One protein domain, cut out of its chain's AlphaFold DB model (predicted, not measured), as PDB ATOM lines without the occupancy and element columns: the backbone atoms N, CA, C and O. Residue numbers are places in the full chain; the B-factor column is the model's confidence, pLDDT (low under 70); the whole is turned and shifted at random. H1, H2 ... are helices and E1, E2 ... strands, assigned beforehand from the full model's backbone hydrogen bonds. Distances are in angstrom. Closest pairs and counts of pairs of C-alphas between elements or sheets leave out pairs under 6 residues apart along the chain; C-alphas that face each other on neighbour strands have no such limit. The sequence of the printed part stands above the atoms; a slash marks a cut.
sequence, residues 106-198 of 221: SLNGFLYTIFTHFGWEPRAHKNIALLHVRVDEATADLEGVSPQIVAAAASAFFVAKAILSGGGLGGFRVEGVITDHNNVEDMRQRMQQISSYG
ATOM      1  N   SER A 106     126.352 218.024 193.937       77.81
ATOM      2  CA  SER A 106     125.267 217.058 194.158       77.81
ATOM      3  C   SER A 106     125.005 216.160 192.939       77.81
ATOM      4  O   SER A 106     124.477 215.059 193.093       77.81
ATOM      5  N   LEU A 107     125.419 216.585 191.734       79.19
ATOM      6  CA  LEU A 107     125.247 215.817 190.495       79.19
ATOM      7  C   LEU A 107     125.961 214.463 190.553       79.19
ATOM      8  O   LEU A 107     125.483 213.476 190.001       79.19
ATOM      9  N   ASN A 108     127.093 214.411 191.247       80.88
ATOM     10  CA  ASN A 108     127.908 213.215 191.341       80.88
ATOM     11  C   ASN A 108     127.169 212.046 192.023       80.88
ATOM     12  O   ASN A 108     127.075 210.956 191.465       80.88
ATOM     13  N   GLY A 109     126.580 212.290 193.200       81.44
ATOM     14  CA  GLY A 109     125.820 211.266 193.926       81.44
ATOM     15  C   GLY A 109     124.571 210.816 193.166       81.44
ATOM     16  O   GLY A 109     124.253 209.627 193.138       81.44
ATOM     17  N   PHE A 110     123.901 211.753 192.490       85.31
ATOM     18  CA  PHE A 110     122.750 211.455 191.639       85.31
ATOM     19  C   PHE A 110     123.116 210.521 190.479       85.31
ATOM     20  O   PHE A 110     122.502 209.465 190.322       85.31
ATOM     21  N   LEU A 111     124.152 210.863 189.706       86.12
ATOM     22  CA  LEU A 111     124.593 210.048 188.574       86.12
ATOM     23  C   LEU A 111     125.103 208.677 189.024       86.12
ATOM     24  O   LEU A 111     124.748 207.671 188.418       86.12
ATOM     25  N   TYR A 112     125.863 208.615 190.121       85.44
ATOM     26  CA  TYR A 112     126.307 207.343 190.693       85.44
ATOM     27  C   TYR A 112     125.122 206.432 191.050       85.44
ATOM     28  O   TYR A 112     125.130 205.243 190.730       85.44
ATOM     29  N   THR A 113     124.076 206.998 191.658       87.81
ATOM     30  CA  THR A 113     122.861 206.254 192.025       87.81
ATOM     31  C   THR A 113     122.139 205.720 190.789       87.81
ATOM     32  O   THR A 113     121.734 204.563 190.778       87.81
ATOM     33  N   ILE A 114     122.020 206.521 189.726       89.38
ATOM     34  CA  ILE A 114     121.428 206.066 188.459       89.38
ATOM     35  C   ILE A 114     122.239 204.912 187.872       89.38
ATOM     36  O   ILE A 114     121.680 203.867 187.549       89.38
ATOM     37  N   PHE A 115     123.553 205.085 187.741       88.00
ATOM     38  CA  PHE A 115     124.401 204.091 187.090       88.00
ATOM     39  C   PHE A 115     124.380 202.763 187.840       88.00
ATOM     40  O   PHE A 115     124.159 201.720 187.231       88.00
ATOM     41  N   THR A 116     124.500 202.800 189.164       85.81
ATOM     42  CA  THR A 116     124.425 201.588 189.990       85.81
ATOM     43  C   THR A 116     123.034 200.954 189.990       85.81
ATOM     44  O   THR A 116     122.940 199.730 189.926       85.81
ATOM     45  N   HIS A 117     121.954 201.744 189.980       90.38
ATOM     46  CA  HIS A 117     120.585 201.224 189.889       90.38
ATOM     47  C   HIS A 117     120.351 200.404 188.611       90.38
ATOM     48  O   HIS A 117     119.718 199.352 188.663       90.38
ATOM     49  N   PHE A 118     120.901 200.847 187.476       91.12
ATOM     50  CA  PHE A 118     120.818 200.130 186.198       91.12
ATOM     51  C   PHE A 118     121.923 199.076 185.999       91.12
ATOM     52  O   PHE A 118     122.057 198.532 184.902       91.12
ATOM     53  N   GLY A 119     122.715 198.771 187.033       86.69
ATOM     54  CA  GLY A 119     123.788 197.777 186.963       86.69
ATOM     55  C   GLY A 119     124.958 198.193 186.066       86.69
ATOM     56  O   GLY A 119     125.688 197.343 185.561       86.69
ATOM     57  N   TRP A 120     125.135 199.492 185.817       86.50
ATOM     58  CA  TRP A 120     126.330 199.988 185.148       86.50
ATOM     59  C   TRP A 120     127.476 199.968 186.152       86.50
ATOM     60  O   TRP A 120     127.403 200.584 187.215       86.50
ATOM     61  N   GLU A 121     128.545 199.264 185.802       81.38
ATOM     62  CA  GLU A 121     129.738 199.152 186.632       81.38
ATOM     63  C   GLU A 121     130.897 199.972 186.049       81.38
ATOM     64  O   GLU A 121     131.039 200.079 184.819       81.38
ATOM     65  N   PRO A 122     131.775 200.523 186.906       79.00
ATOM     66  CA  PRO A 122     133.031 201.101 186.463       79.00
ATOM     67  C   PRO A 122     133.869 200.078 185.683       79.00
ATOM     68  O   PRO A 122     134.242 199.029 186.201       79.00
ATOM     69  N   ARG A 123     134.220 200.393 184.435       75.12
ATOM     70  CA  ARG A 123     135.160 199.606 183.620       75.12
ATOM     71  C   ARG A 123     136.544 200.242 183.596       75.12
ATOM     72  O   ARG A 123     136.702 201.439 183.835       75.12
ATOM     73  N   ALA A 124     137.538 199.449 183.198       68.38
ATOM     74  CA  ALA A 124     138.926 199.889 183.062       68.38
ATOM     75  C   ALA A 124     139.118 201.065 182.078       68.38
ATOM     76  O   ALA A 124     140.036 201.864 182.267       68.38
ATOM     77  N   HIS A 125     138.248 201.201 181.069       68.62
ATOM     78  CA  HIS A 125     138.289 202.259 180.049       68.62
ATOM     79  C   HIS A 125     137.238 203.362 180.288       68.62
ATOM     80  O   HIS A 125     136.525 203.350 181.289       68.62
ATOM     81  N   LYS A 126     137.184 204.358 179.390       67.38
ATOM     82  CA  LYS A 126     136.214 205.468 179.415       67.38
ATOM     83  C   LYS A 126     134.792 204.914 179.250       67.38
ATOM     84  O   LYS A 126     134.534 204.227 178.268       67.38
ATOM     85  N   ASN A 127     133.893 205.215 180.190       73.69
ATOM     86  CA  ASN A 127     132.525 204.657 180.204       73.69
ATOM     87  C   ASN A 127     131.438 205.720 180.088       73.69
ATOM     88  O   ASN A 127     130.286 205.387 179.833       73.69
ATOM     89  N   ILE A 128     131.792 206.985 180.307       79.75
ATOM     90  CA  ILE A 128     130.858 208.105 180.274       79.75
ATOM     91  C   ILE A 128     131.484 209.209 179.443       79.75
ATOM     92  O   ILE A 128     132.647 209.551 179.650       79.75
ATOM     93  N   ALA A 129     130.702 209.772 178.532       81.06
ATOM     94  CA  ALA A 129     131.059 210.969 177.795       81.06
ATOM     95  C   ALA A 129     130.198 212.137 178.286       81.06
ATOM     96  O   ALA A 129     128.974 212.040 178.334       81.06
ATOM     97  N   LEU A 130     130.848 213.235 178.648       81.31
ATOM     98  CA  LEU A 130     130.227 214.523 178.908       81.31
ATOM     99  C   LEU A 130     130.433 215.382 177.663       81.31
ATOM    100  O   LEU A 130     131.573 215.695 177.325       81.31
ATOM    101  N   LEU A 131     129.350 215.749 176.984       82.00
ATOM    102  CA  LEU A 131     129.389 216.587 175.789       82.00
ATOM    103  C   LEU A 131     129.038 218.030 176.152       82.00
ATOM    104  O   LEU A 131     128.018 218.277 176.791       82.00
ATOM    105  N   HIS A 132     129.858 218.978 175.710       83.25
ATOM    106  CA  HIS A 132     129.535 220.396 175.729       83.25
ATOM    107  C   HIS A 132     129.590 220.971 174.327       83.25
ATOM    108  O   HIS A 132     130.557 220.778 173.590       83.25
ATOM    109  N   VAL A 133     128.526 221.685 173.987       79.88
ATOM    110  CA  VAL A 133     128.370 222.367 172.715       79.88
ATOM    111  C   VAL A 133     128.691 223.838 172.944       79.88
ATOM    112  O   VAL A 133     127.987 224.517 173.690       79.88
ATOM    113  N   ARG A 134     129.778 224.309 172.338       78.12
ATOM    114  CA  ARG A 134     130.161 225.715 172.334       78.12
ATOM    115  C   ARG A 134     129.236 226.483 171.407       78.12
ATOM    116  O   ARG A 134     129.013 226.082 170.264       78.12
ATOM    117  N   VAL A 135     128.740 227.597 171.922       74.12
ATOM    118  CA  VAL A 135     128.119 228.653 171.128       74.12
ATOM    119  C   VAL A 135     129.229 229.643 170.810       74.12
ATOM    120  O   VAL A 135     129.973 230.032 171.714       74.12
ATOM    121  N   ASP A 136     129.404 229.980 169.537       74.19
ATOM    122  CA  ASP A 136     130.384 230.987 169.148       74.19
ATOM    123  C   ASP A 136     129.932 232.383 169.598       74.19
ATOM    124  O   ASP A 136     128.738 232.657 169.716       74.19
ATOM    125  N   GLU A 137     130.894 233.264 169.872       70.31
ATOM    126  CA  GLU A 137     130.612 234.609 170.386       70.31
ATOM    127  C   GLU A 137     129.781 235.442 169.402       70.31
ATOM    128  O   GLU A 137     128.901 236.176 169.833       70.31
ATOM    129  N   ALA A 138     129.971 235.273 168.088       71.31
ATOM    130  CA  ALA A 138     129.213 236.021 167.086       71.31
ATOM    131  C   ALA A 138     127.729 235.608 167.052       71.31
ATOM    132  O   ALA A 138     126.852 236.465 166.962       71.31
ATOM    133  N   THR A 139     127.430 234.313 167.169       69.81
ATOM    134  CA  THR A 139     126.059 233.798 167.300       69.81
ATOM    135  C   THR A 139     125.455 234.181 168.648       69.81
ATOM    136  O   THR A 139     124.297 234.589 168.698       69.81
ATOM    137  N   ALA A 140     126.234 234.125 169.731       70.19
ATOM    138  CA  ALA A 140     125.781 234.572 171.047       70.19
ATOM    139  C   ALA A 140     125.398 236.063 171.038       70.19
ATOM    140  O   ALA A 140     124.334 236.422 171.545       70.19
ATOM    141  N   ASP A 141     126.202 236.910 170.394       70.62
ATOM    142  CA  ASP A 141     125.930 238.341 170.241       70.62
ATOM    143  C   ASP A 141     124.662 238.597 169.408       70.62
ATOM    144  O   ASP A 141     123.848 239.452 169.768       70.62
ATOM    145  N   LEU A 142     124.449 237.830 168.330       69.88
ATOM    146  CA  LEU A 142     123.234 237.902 167.502       69.88
ATOM    147  C   LEU A 142     121.965 237.514 168.277       69.88
ATOM    148  O   LEU A 142     120.897 238.073 168.024       69.88
ATOM    149  N   GLU A 143     122.078 236.596 169.236       73.25
ATOM    150  CA  GLU A 143     120.984 236.183 170.123       73.25
ATOM    151  C   GLU A 143     120.853 237.064 171.382       73.25
ATOM    152  O   GLU A 143     119.982 236.830 172.224       73.25
ATOM    153  N   GLY A 144     121.687 238.101 171.521       72.56
ATOM    154  CA  GLY A 144     121.682 239.003 172.676       72.56
ATOM    155  C   GLY A 144     122.185 238.355 173.970       72.56
ATOM    156  O   GLY A 144     121.851 238.812 175.068       72.56
ATOM    157  N   VAL A 145     122.971 237.284 173.867       75.75
ATOM    158  CA  VAL A 145     123.555 236.561 174.996       75.75
ATOM    159  C   VAL A 145     124.895 237.193 175.366       75.75
ATOM    160  O   VAL A 145     125.832 237.201 174.581       75.75
ATOM    161  N   SER A 146     125.012 237.691 176.600       78.06
ATOM    162  CA  SER A 146     126.254 238.331 177.055       78.06
ATOM    163  C   SER A 146     127.457 237.362 177.051       78.06
ATOM    164  O   SER A 146     127.287 236.192 177.427       78.06
ATOM    165  N   PRO A 147     128.690 237.832 176.771       79.25
ATOM    166  CA  PRO A 147     129.902 237.006 176.824       79.25
ATOM    167  C   PRO A 147     130.112 236.300 178.172       79.25
ATOM    168  O   PRO A 147     130.641 235.191 178.245       79.25
ATOM    169  N   GLN A 148     129.647 236.904 179.267       76.88
ATOM    170  CA  GLN A 148     129.726 236.324 180.606       76.88
ATOM    171  C   GLN A 148     128.832 235.087 180.760       76.88
ATOM    172  O   GLN A 148     129.188 234.176 181.508       76.88
ATOM    173  N   ILE A 149     127.701 235.019 180.051       76.81
ATOM    174  CA  ILE A 149     126.843 233.824 180.017       76.81
ATOM    175  C   ILE A 149     127.545 232.699 179.252       76.81
ATOM    176  O   ILE A 149     127.580 231.566 179.737       76.81
ATOM    177  N   VAL A 150     128.166 233.009 178.109       78.81
ATOM    178  CA  VAL A 150     128.942 232.034 177.321       78.81
ATOM    179  C   VAL A 150     130.106 231.482 178.148       78.81
ATOM    180  O   VAL A 150     130.272 230.265 178.276       78.81
ATOM    181  N   ALA A 151     130.857 232.364 178.814       79.75
ATOM    182  CA  ALA A 151     131.934 231.977 179.720       79.75
ATOM    183  C   ALA A 151     131.430 231.126 180.898       79.75
ATOM    184  O   ALA A 151     132.099 230.169 181.301       79.75
ATOM    185  N   ALA A 152     130.245 231.432 181.438       76.88
ATOM    186  CA  ALA A 152     129.661 230.679 182.546       76.88
ATOM    187  C   ALA A 152     129.332 229.250 182.107       76.88
ATOM    188  O   ALA A 152     129.728 228.301 182.787       76.88
ATOM    189  N   ALA A 153     128.698 229.088 180.943       77.06
ATOM    190  CA  ALA A 153     128.372 227.784 180.373       77.06
ATOM    191  C   ALA A 153     129.629 226.930 180.130       77.06
ATOM    192  O   ALA A 153     129.670 225.760 180.523       77.06
ATOM    193  N   ALA A 154     130.680 227.525 179.558       79.38
ATOM    194  CA  ALA A 154     131.956 226.841 179.355       79.38
ATOM    195  C   ALA A 154     132.598 226.432 180.692       79.38
ATOM    196  O   ALA A 154     133.040 225.291 180.855       79.38
ATOM    197  N   SER A 155     132.609 227.327 181.684       76.94
ATOM    198  CA  SER A 155     133.151 227.020 183.014       76.94
ATOM    199  C   SER A 155     132.384 225.889 183.708       76.94
ATOM    200  O   SER A 155     133.006 224.994 184.285       76.94
ATOM    201  N   ALA A 156     131.054 225.861 183.579       76.44
ATOM    202  CA  ALA A 156     130.203 224.829 184.158       76.44
ATOM    203  C   ALA A 156     130.537 223.441 183.595       76.44
ATOM    204  O   ALA A 156     130.571 222.471 184.354       76.44
ATOM    205  N   PHE A 157     130.868 223.339 182.302       82.38
ATOM    206  CA  PHE A 157     131.345 222.087 181.713       82.38
ATOM    207  C   PHE A 157     132.652 221.603 182.351       82.38
ATOM    208  O   PHE A 157     132.753 220.436 182.732       82.38
ATOM    209  N   PHE A 158     133.650 222.478 182.496       80.94
ATOM    210  CA  PHE A 158     134.931 222.087 183.094       80.94
ATOM    211  C   PHE A 158     134.783 221.700 184.567       80.94
ATOM    212  O   PHE A 158     135.377 220.710 184.998       80.94
ATOM    213  N   VAL A 159     133.948 222.423 185.315       77.94
ATOM    214  CA  VAL A 159     133.616 222.095 186.707       77.94
ATOM    215  C   VAL A 159     132.907 220.745 186.786       77.94
ATOM    216  O   VAL A 159     133.316 219.893 187.573       77.94
ATOM    217  N   ALA A 160     131.899 220.503 185.944       78.62
ATOM    218  CA  ALA A 160     131.208 219.219 185.885       78.62
ATOM    219  C   ALA A 160     132.179 218.080 185.548       78.62
ATOM    220  O   ALA A 160     132.215 217.076 186.257       78.62
ATOM    221  N   LYS A 161     133.037 218.253 184.536       82.12
ATOM    222  CA  LYS A 161     134.075 217.273 184.197       82.12
ATOM    223  C   LYS A 161     134.984 216.996 185.395       82.12
ATOM    224  O   LYS A 161     135.210 215.837 185.714       82.12
ATOM    225  N   ALA A 162     135.474 218.024 186.084       79.69
ATOM    226  CA  ALA A 162     136.353 217.854 187.239       79.69
ATOM    227  C   ALA A 162     135.669 217.095 188.391       79.69
ATOM    228  O   ALA A 162     136.244 216.147 188.927       79.69
ATOM    229  N   ILE A 163     134.426 217.464 188.720       76.50
ATOM    230  CA  ILE A 163     133.609 216.796 189.748       76.50
ATOM    231  C   ILE A 163     133.430 215.308 189.418       76.50
ATOM    232  O   ILE A 163     133.523 214.459 190.304       76.50
ATOM    233  N   LEU A 164     133.197 214.987 188.143       77.62
ATOM    234  CA  LEU A 164     132.916 213.624 187.698       77.62
ATOM    235  C   LEU A 164     134.189 212.782 187.491       77.62
ATOM    236  O   LEU A 164     134.172 211.581 187.751       77.62
ATOM    237  N   SER A 165     135.302 213.385 187.062       74.19
ATOM    238  CA  SER A 165     136.567 212.691 186.757       74.19
ATOM    239  C   SER A 165     137.483 212.477 187.978       74.19
ATOM    240  O   SER A 165     138.431 211.700 187.885       74.19
ATOM    241  N   GLY A 166     137.222 213.124 189.122       62.44
ATOM    242  CA  GLY A 166     138.083 213.122 190.320       62.44
ATOM    243  C   GLY A 166     137.834 211.998 191.336       62.44
ATOM    244  O   GLY A 166     137.907 212.241 192.535       62.44
ATOM    245  N   GLY A 167     137.458 210.793 190.891       60.84
ATOM    246  CA  GLY A 167     137.058 209.687 191.782       60.84
ATOM    247  C   GLY A 167     135.673 209.859 192.421       60.84
ATOM    248  O   GLY A 167     135.176 208.931 193.055       60.84
ATOM    249  N   GLY A 168     135.028 211.010 192.200       64.69
ATOM    250  CA  GLY A 168     133.698 211.315 192.708       64.69
ATOM    251  C   GLY A 168     132.663 210.296 192.249       64.69
ATOM    252  O   GLY A 168     131.870 209.822 193.062       64.69
ATOM    253  N   LEU A 169     132.697 209.904 190.980       76.75
ATOM    254  CA  LEU A 169     131.697 209.014 190.414       76.75
ATOM    255  C   LEU A 169     132.081 207.545 190.625       76.75
ATOM    256  O   LEU A 169     132.131 206.784 189.674       76.75
ATOM    257  N   GLY A 170     132.455 207.143 191.842       72.50
ATOM    258  CA  GLY A 170     132.633 205.732 192.220       72.50
ATOM    259  C   GLY A 170     133.539 204.888 191.307       72.50
ATOM    260  O   GLY A 170     133.264 203.710 191.111       72.50
ATOM    261  N   GLY A 171     134.581 205.478 190.711       76.81
ATOM    262  CA  GLY A 171     135.520 204.792 189.806       76.81
ATOM    263  C   GLY A 171     135.180 204.865 188.311       76.81
ATOM    264  O   GLY A 171     135.975 204.412 187.483       76.81
ATOM    265  N   PHE A 172     134.046 205.457 187.929       79.88
ATOM    266  CA  PHE A 172     133.722 205.697 186.525       79.88
ATOM    267  C   PHE A 172     134.712 206.676 185.881       79.88
ATOM    268  O   PHE A 172     135.021 207.739 186.420       79.88
ATOM    269  N   ARG A 173     135.190 206.333 184.679       79.19
ATOM    270  CA  ARG A 173     136.070 207.194 183.882       79.19
ATOM    271  C   ARG A 173     135.248 208.033 182.912       79.19
ATOM    272  O   ARG A 173     134.607 207.487 182.009       79.19
ATOM    273  N   VAL A 174     135.304 209.348 183.107       81.38
ATOM    274  CA  VAL A 174     134.522 210.344 182.367       81.38
ATOM    275  C   VAL A 174     135.409 211.047 181.348       81.38
ATOM    276  O   VAL A 174     136.458 211.589 181.701       81.38
ATOM    277  N   GLU A 175     134.969 211.048 180.096       81.94
ATOM    278  CA  GLU A 175     135.576 211.774 178.990       81.94
ATOM    279  C   GLU A 175     134.824 213.074 178.738       81.94
ATOM    280  O   GLU A 175     133.605 213.068 178.617       81.94
ATOM    281  N   GLY A 176     135.542 214.187 178.623       78.44
ATOM    282  CA  GLY A 176     134.940 215.449 178.198       78.44
ATOM    283  C   GLY A 176     135.109 215.640 176.698       78.44
ATOM    284  O   GLY A 176     136.244 215.657 176.228       78.44
ATOM    285  N   VAL A 177     134.007 215.840 175.985       79.31
ATOM    286  CA  VAL A 177     133.970 216.210 174.571       79.31
ATOM    287  C   VAL A 177     133.462 217.634 174.459       79.31
ATOM    288  O   VAL A 177     132.439 217.979 175.046       79.31
ATOM    289  N   ILE A 178     134.177 218.450 173.695       80.38
ATOM    290  CA  ILE A 178     133.752 219.804 173.367       80.38
ATOM    291  C   ILE A 178     133.635 219.895 171.852       80.38
ATOM    292  O   ILE A 178     134.610 219.607 171.163       80.38
ATOM    293  N   THR A 179     132.470 220.313 171.375       78.69
ATOM    294  CA  THR A 179     132.147 220.513 169.956       78.69
ATOM    295  C   THR A 179     131.563 221.904 169.767       78.69
ATOM    296  O   THR A 179     131.028 222.469 170.717       78.69
ATOM    297  N   ASP A 180     131.610 222.443 168.557       78.25
ATOM    298  CA  ASP A 180     130.900 223.680 168.222       78.25
ATOM    299  C   ASP A 180     129.467 223.364 167.760       78.25
ATOM    300  O   ASP A 180     129.216 222.291 167.200       78.25
ATOM    301  N   HIS A 181     128.526 224.285 168.001       68.50
ATOM    302  CA  HIS A 181     127.085 224.093 167.767       68.50
ATOM    303  C   HIS A 181     126.723 223.631 166.353       68.50
ATOM    304  O   HIS A 181     125.860 222.772 166.188       68.50
ATOM    305  N   ASN A 182     127.450 224.115 165.347       68.50
ATOM    306  CA  ASN A 182     127.167 223.830 163.941       68.50
ATOM    307  C   ASN A 182     128.148 222.836 163.301       68.50
ATOM    308  O   ASN A 182     128.175 222.692 162.080       68.50
ATOM    309  N   ASN A 183     128.950 222.124 164.099       77.44
ATOM    310  CA  ASN A 183     129.938 221.178 163.585       77.44
ATOM    311  C   ASN A 183     129.467 219.722 163.732       77.44
ATOM    312  O   ASN A 183     129.972 218.949 164.545       77.44
ATOM    313  N   VAL A 184     128.467 219.347 162.926       73.69
ATOM    314  CA  VAL A 184     127.879 217.992 162.920       73.69
ATOM    315  C   VAL A 184     128.919 216.914 162.608       73.69
ATOM    316  O   VAL A 184     128.834 215.800 163.127       73.69
ATOM    317  N   GLU A 185     129.916 217.241 161.787       81.12
ATOM    318  CA  GLU A 185     130.966 216.299 161.419       81.12
ATOM    319  C   GLU A 185     131.937 216.046 162.582       81.12
ATOM    320  O   GLU A 185     132.225 214.885 162.872       81.12
ATOM    321  N   ASP A 186     132.351 217.081 163.327       78.25
ATOM    322  CA  ASP A 186     133.126 216.894 164.567       78.25
ATOM    323  C   ASP A 186     132.312 216.104 165.600       78.25
ATOM    324  O   ASP A 186     132.807 215.109 166.128       78.25
ATOM    325  N   MET A 187     131.030 216.432 165.815       73.44
ATOM    326  CA  MET A 187     130.165 215.655 166.717       73.44
ATOM    327  C   MET A 187     130.142 214.166 166.355       73.44
ATOM    328  O   MET A 187     130.338 213.309 167.225       73.44
ATOM    329  N   ARG A 188     129.959 213.849 165.068       77.00
ATOM    330  CA  ARG A 188     129.932 212.470 164.571       77.00
ATOM    331  C   ARG A 188     131.276 211.774 164.774       77.00
ATOM    332  O   ARG A 188     131.295 210.654 165.286       77.00
ATOM    333  N   GLN A 189     132.387 212.420 164.430       79.12
ATOM    334  CA  GLN A 189     133.728 211.849 164.597       79.12
ATOM    335  C   GLN A 189     134.052 211.577 166.069       79.12
ATOM    336  O   GLN A 189     134.576 210.512 166.407       79.12
ATOM    337  N   ARG A 190     133.672 212.485 166.975       74.44
ATOM    338  CA  ARG A 190     133.859 212.315 168.425       74.44
ATOM    339  C   ARG A 190     133.007 211.178 168.981       74.44
ATOM    340  O   ARG A 190     133.506 210.375 169.771       74.44
ATOM    341  N   MET A 191     131.751 211.067 168.548       72.25
ATOM    342  CA  MET A 191     130.873 209.956 168.933       72.25
ATOM    343  C   MET A 191     131.400 208.614 168.419       72.25
ATOM    344  O   MET A 191     131.438 207.646 169.180       72.25
ATOM    345  N   GLN A 192     131.878 208.557 167.173       75.00
ATOM    346  CA  GLN A 192     132.512 207.360 166.613       75.00
ATOM    347  C   GLN A 192     133.766 206.972 167.401       75.00
ATOM    348  O   GLN A 192     133.914 205.809 167.783       75.00
ATOM    349  N   GLN A 193     134.619 207.944 167.734       71.31
ATOM    350  CA  GLN A 193     135.799 207.719 168.559       71.31
ATOM    351  C   GLN A 193     135.414 207.117 169.922       71.31
ATOM    352  O   GLN A 193     135.976 206.099 170.323       71.31
ATOM    353  N   ILE A 194     134.413 207.673 170.612       67.56
ATOM    354  CA  ILE A 194     133.921 207.136 171.892       67.56
ATOM    355  C   ILE A 194     133.354 205.722 171.724       67.56
ATOM    356  O   ILE A 194     133.666 204.837 172.523       67.56
ATOM    357  N   SER A 195     132.569 205.495 170.668       66.19
ATOM    358  CA  SER A 195     131.965 204.192 170.384       66.19
ATOM    359  C   SER A 195     133.003 203.106 170.123       66.19
ATOM    360  O   SER A 195     132.763 201.965 170.484       66.19
ATOM    361  N   SER A 196     134.182 203.448 169.587       66.38
ATOM    362  CA  SER A 196     135.250 202.473 169.341       66.38
ATOM    363  C   SER A 196     135.938 201.975 170.621       66.38
ATOM    364  O   SER A 196     136.535 200.899 170.613       66.38
ATOM    365  N   TYR A 197     135.824 202.713 171.734       59.56
ATOM    366  CA  TYR A 197     136.356 202.308 173.041       59.56
ATOM    367  C   TYR A 197     135.393 201.424 173.850       59.56
ATOM    368  O   TYR A 197     135.826 200.731 174.775       59.56
ATOM    369  N   GLY A 198     134.100 201.421 173.518       50.19
ATOM    370  CA  GLY A 198     133.111 200.500 174.076       50.19
ATOM    371  C   GLY A 198     132.761 199.412 173.063       50.19
ATOM    372  O   GLY A 198     132.791 199.636 171.864       50.19
TER     373      GLY A 198
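What this domain is: This is residues 106 to 198 of the 221 residues of the protein "ANF_receptor domain-containing protein" of Taenia asiatica (UniProt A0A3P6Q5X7). Two parallel strands, E1 and E2, make a narrow ribbon through the middle, with the long helix H3 running along one of its faces and the helix H4 along the opposite face. The short helix H2 lies past one end of the ribbon, beside the first residues of H3, and H1 lies out toward the other end, near the last residues of H3. The printed part has 93 residues, with four named helices and two named strands in the order H1, E1, H2, H3, E2, H4; the sheet order is E1, E2, all parallel, and the class is mixed, helices and strands. The whole is loose, with a radius of gyration of the C-alphas of 15.3 A and spans of 44 by 30 by 20 A.

Where its parts are: H1, residues 106 to 117, begins with C-alpha 106 at (125.267, 217.058, 194.158) and is 17.1 A long. E1 follows as residues 128 to 134, 19.3 A long, and then H2 as residues 137 to 142. H3, residues 147 to 165, is the longest helix and measures 27.1 A, beginning with C-alpha 147 at (129.902, 237.006, 176.824). E2, residues 174 to 180, measures 19.8 A. H4, residues 184 to 197, measures 20.5 A and ends with C-alpha 197 at (136.356, 202.308, 173.041).

How they stand to each other: E1 and E2 are parallel neighbours, with 23 degrees between their directions. Across the pair, N 130 and O 175 are 2.8 A apart and N 179 and O 132 are 3.0 A apart, both within hydrogen-bond range. E1, H2, H3 and E2 form a strand-helix-strand unit, two parallel neighbour strands with helices between them in the chain, and its crossover is right-handed. The closest C-alphas of H3 and E1 are those of Phe 157 and His 132, 6.5 A apart; for H3 and E2 they are those of Ser 165 and Val 174, 5.4 A apart. The closest C-alphas of H4 and E2 are those of Met 187 and Thr 179, 6.2 A apart. H3 and H4 are apart. H3 touches H2 with residues 147 to 150 alone, at a steep tilt of 48 degrees, opposite ways; their closest C-alphas, of Pro 147 and Glu 137, are 6.9 A apart. H1 and H3 are close but not clearly touching, the closest C-alphas being those of Asn 108 and Leu 164, 6.2 A apart. Every O i to N i+4 pair is within hydrogen-bond range in H1, H2 and H3, and 9 of 10 are in H4.

The domain as a whole: The two C-alphas farthest apart, of Gly 119 and Leu 142, are 44.6 A apart. The printed part has no cut, and no link is long. The mean pLDDT of the printed part is 76.7, and 15 residues are under 70, among them residues 124 to 126, 166 to 168 and 194 to 198.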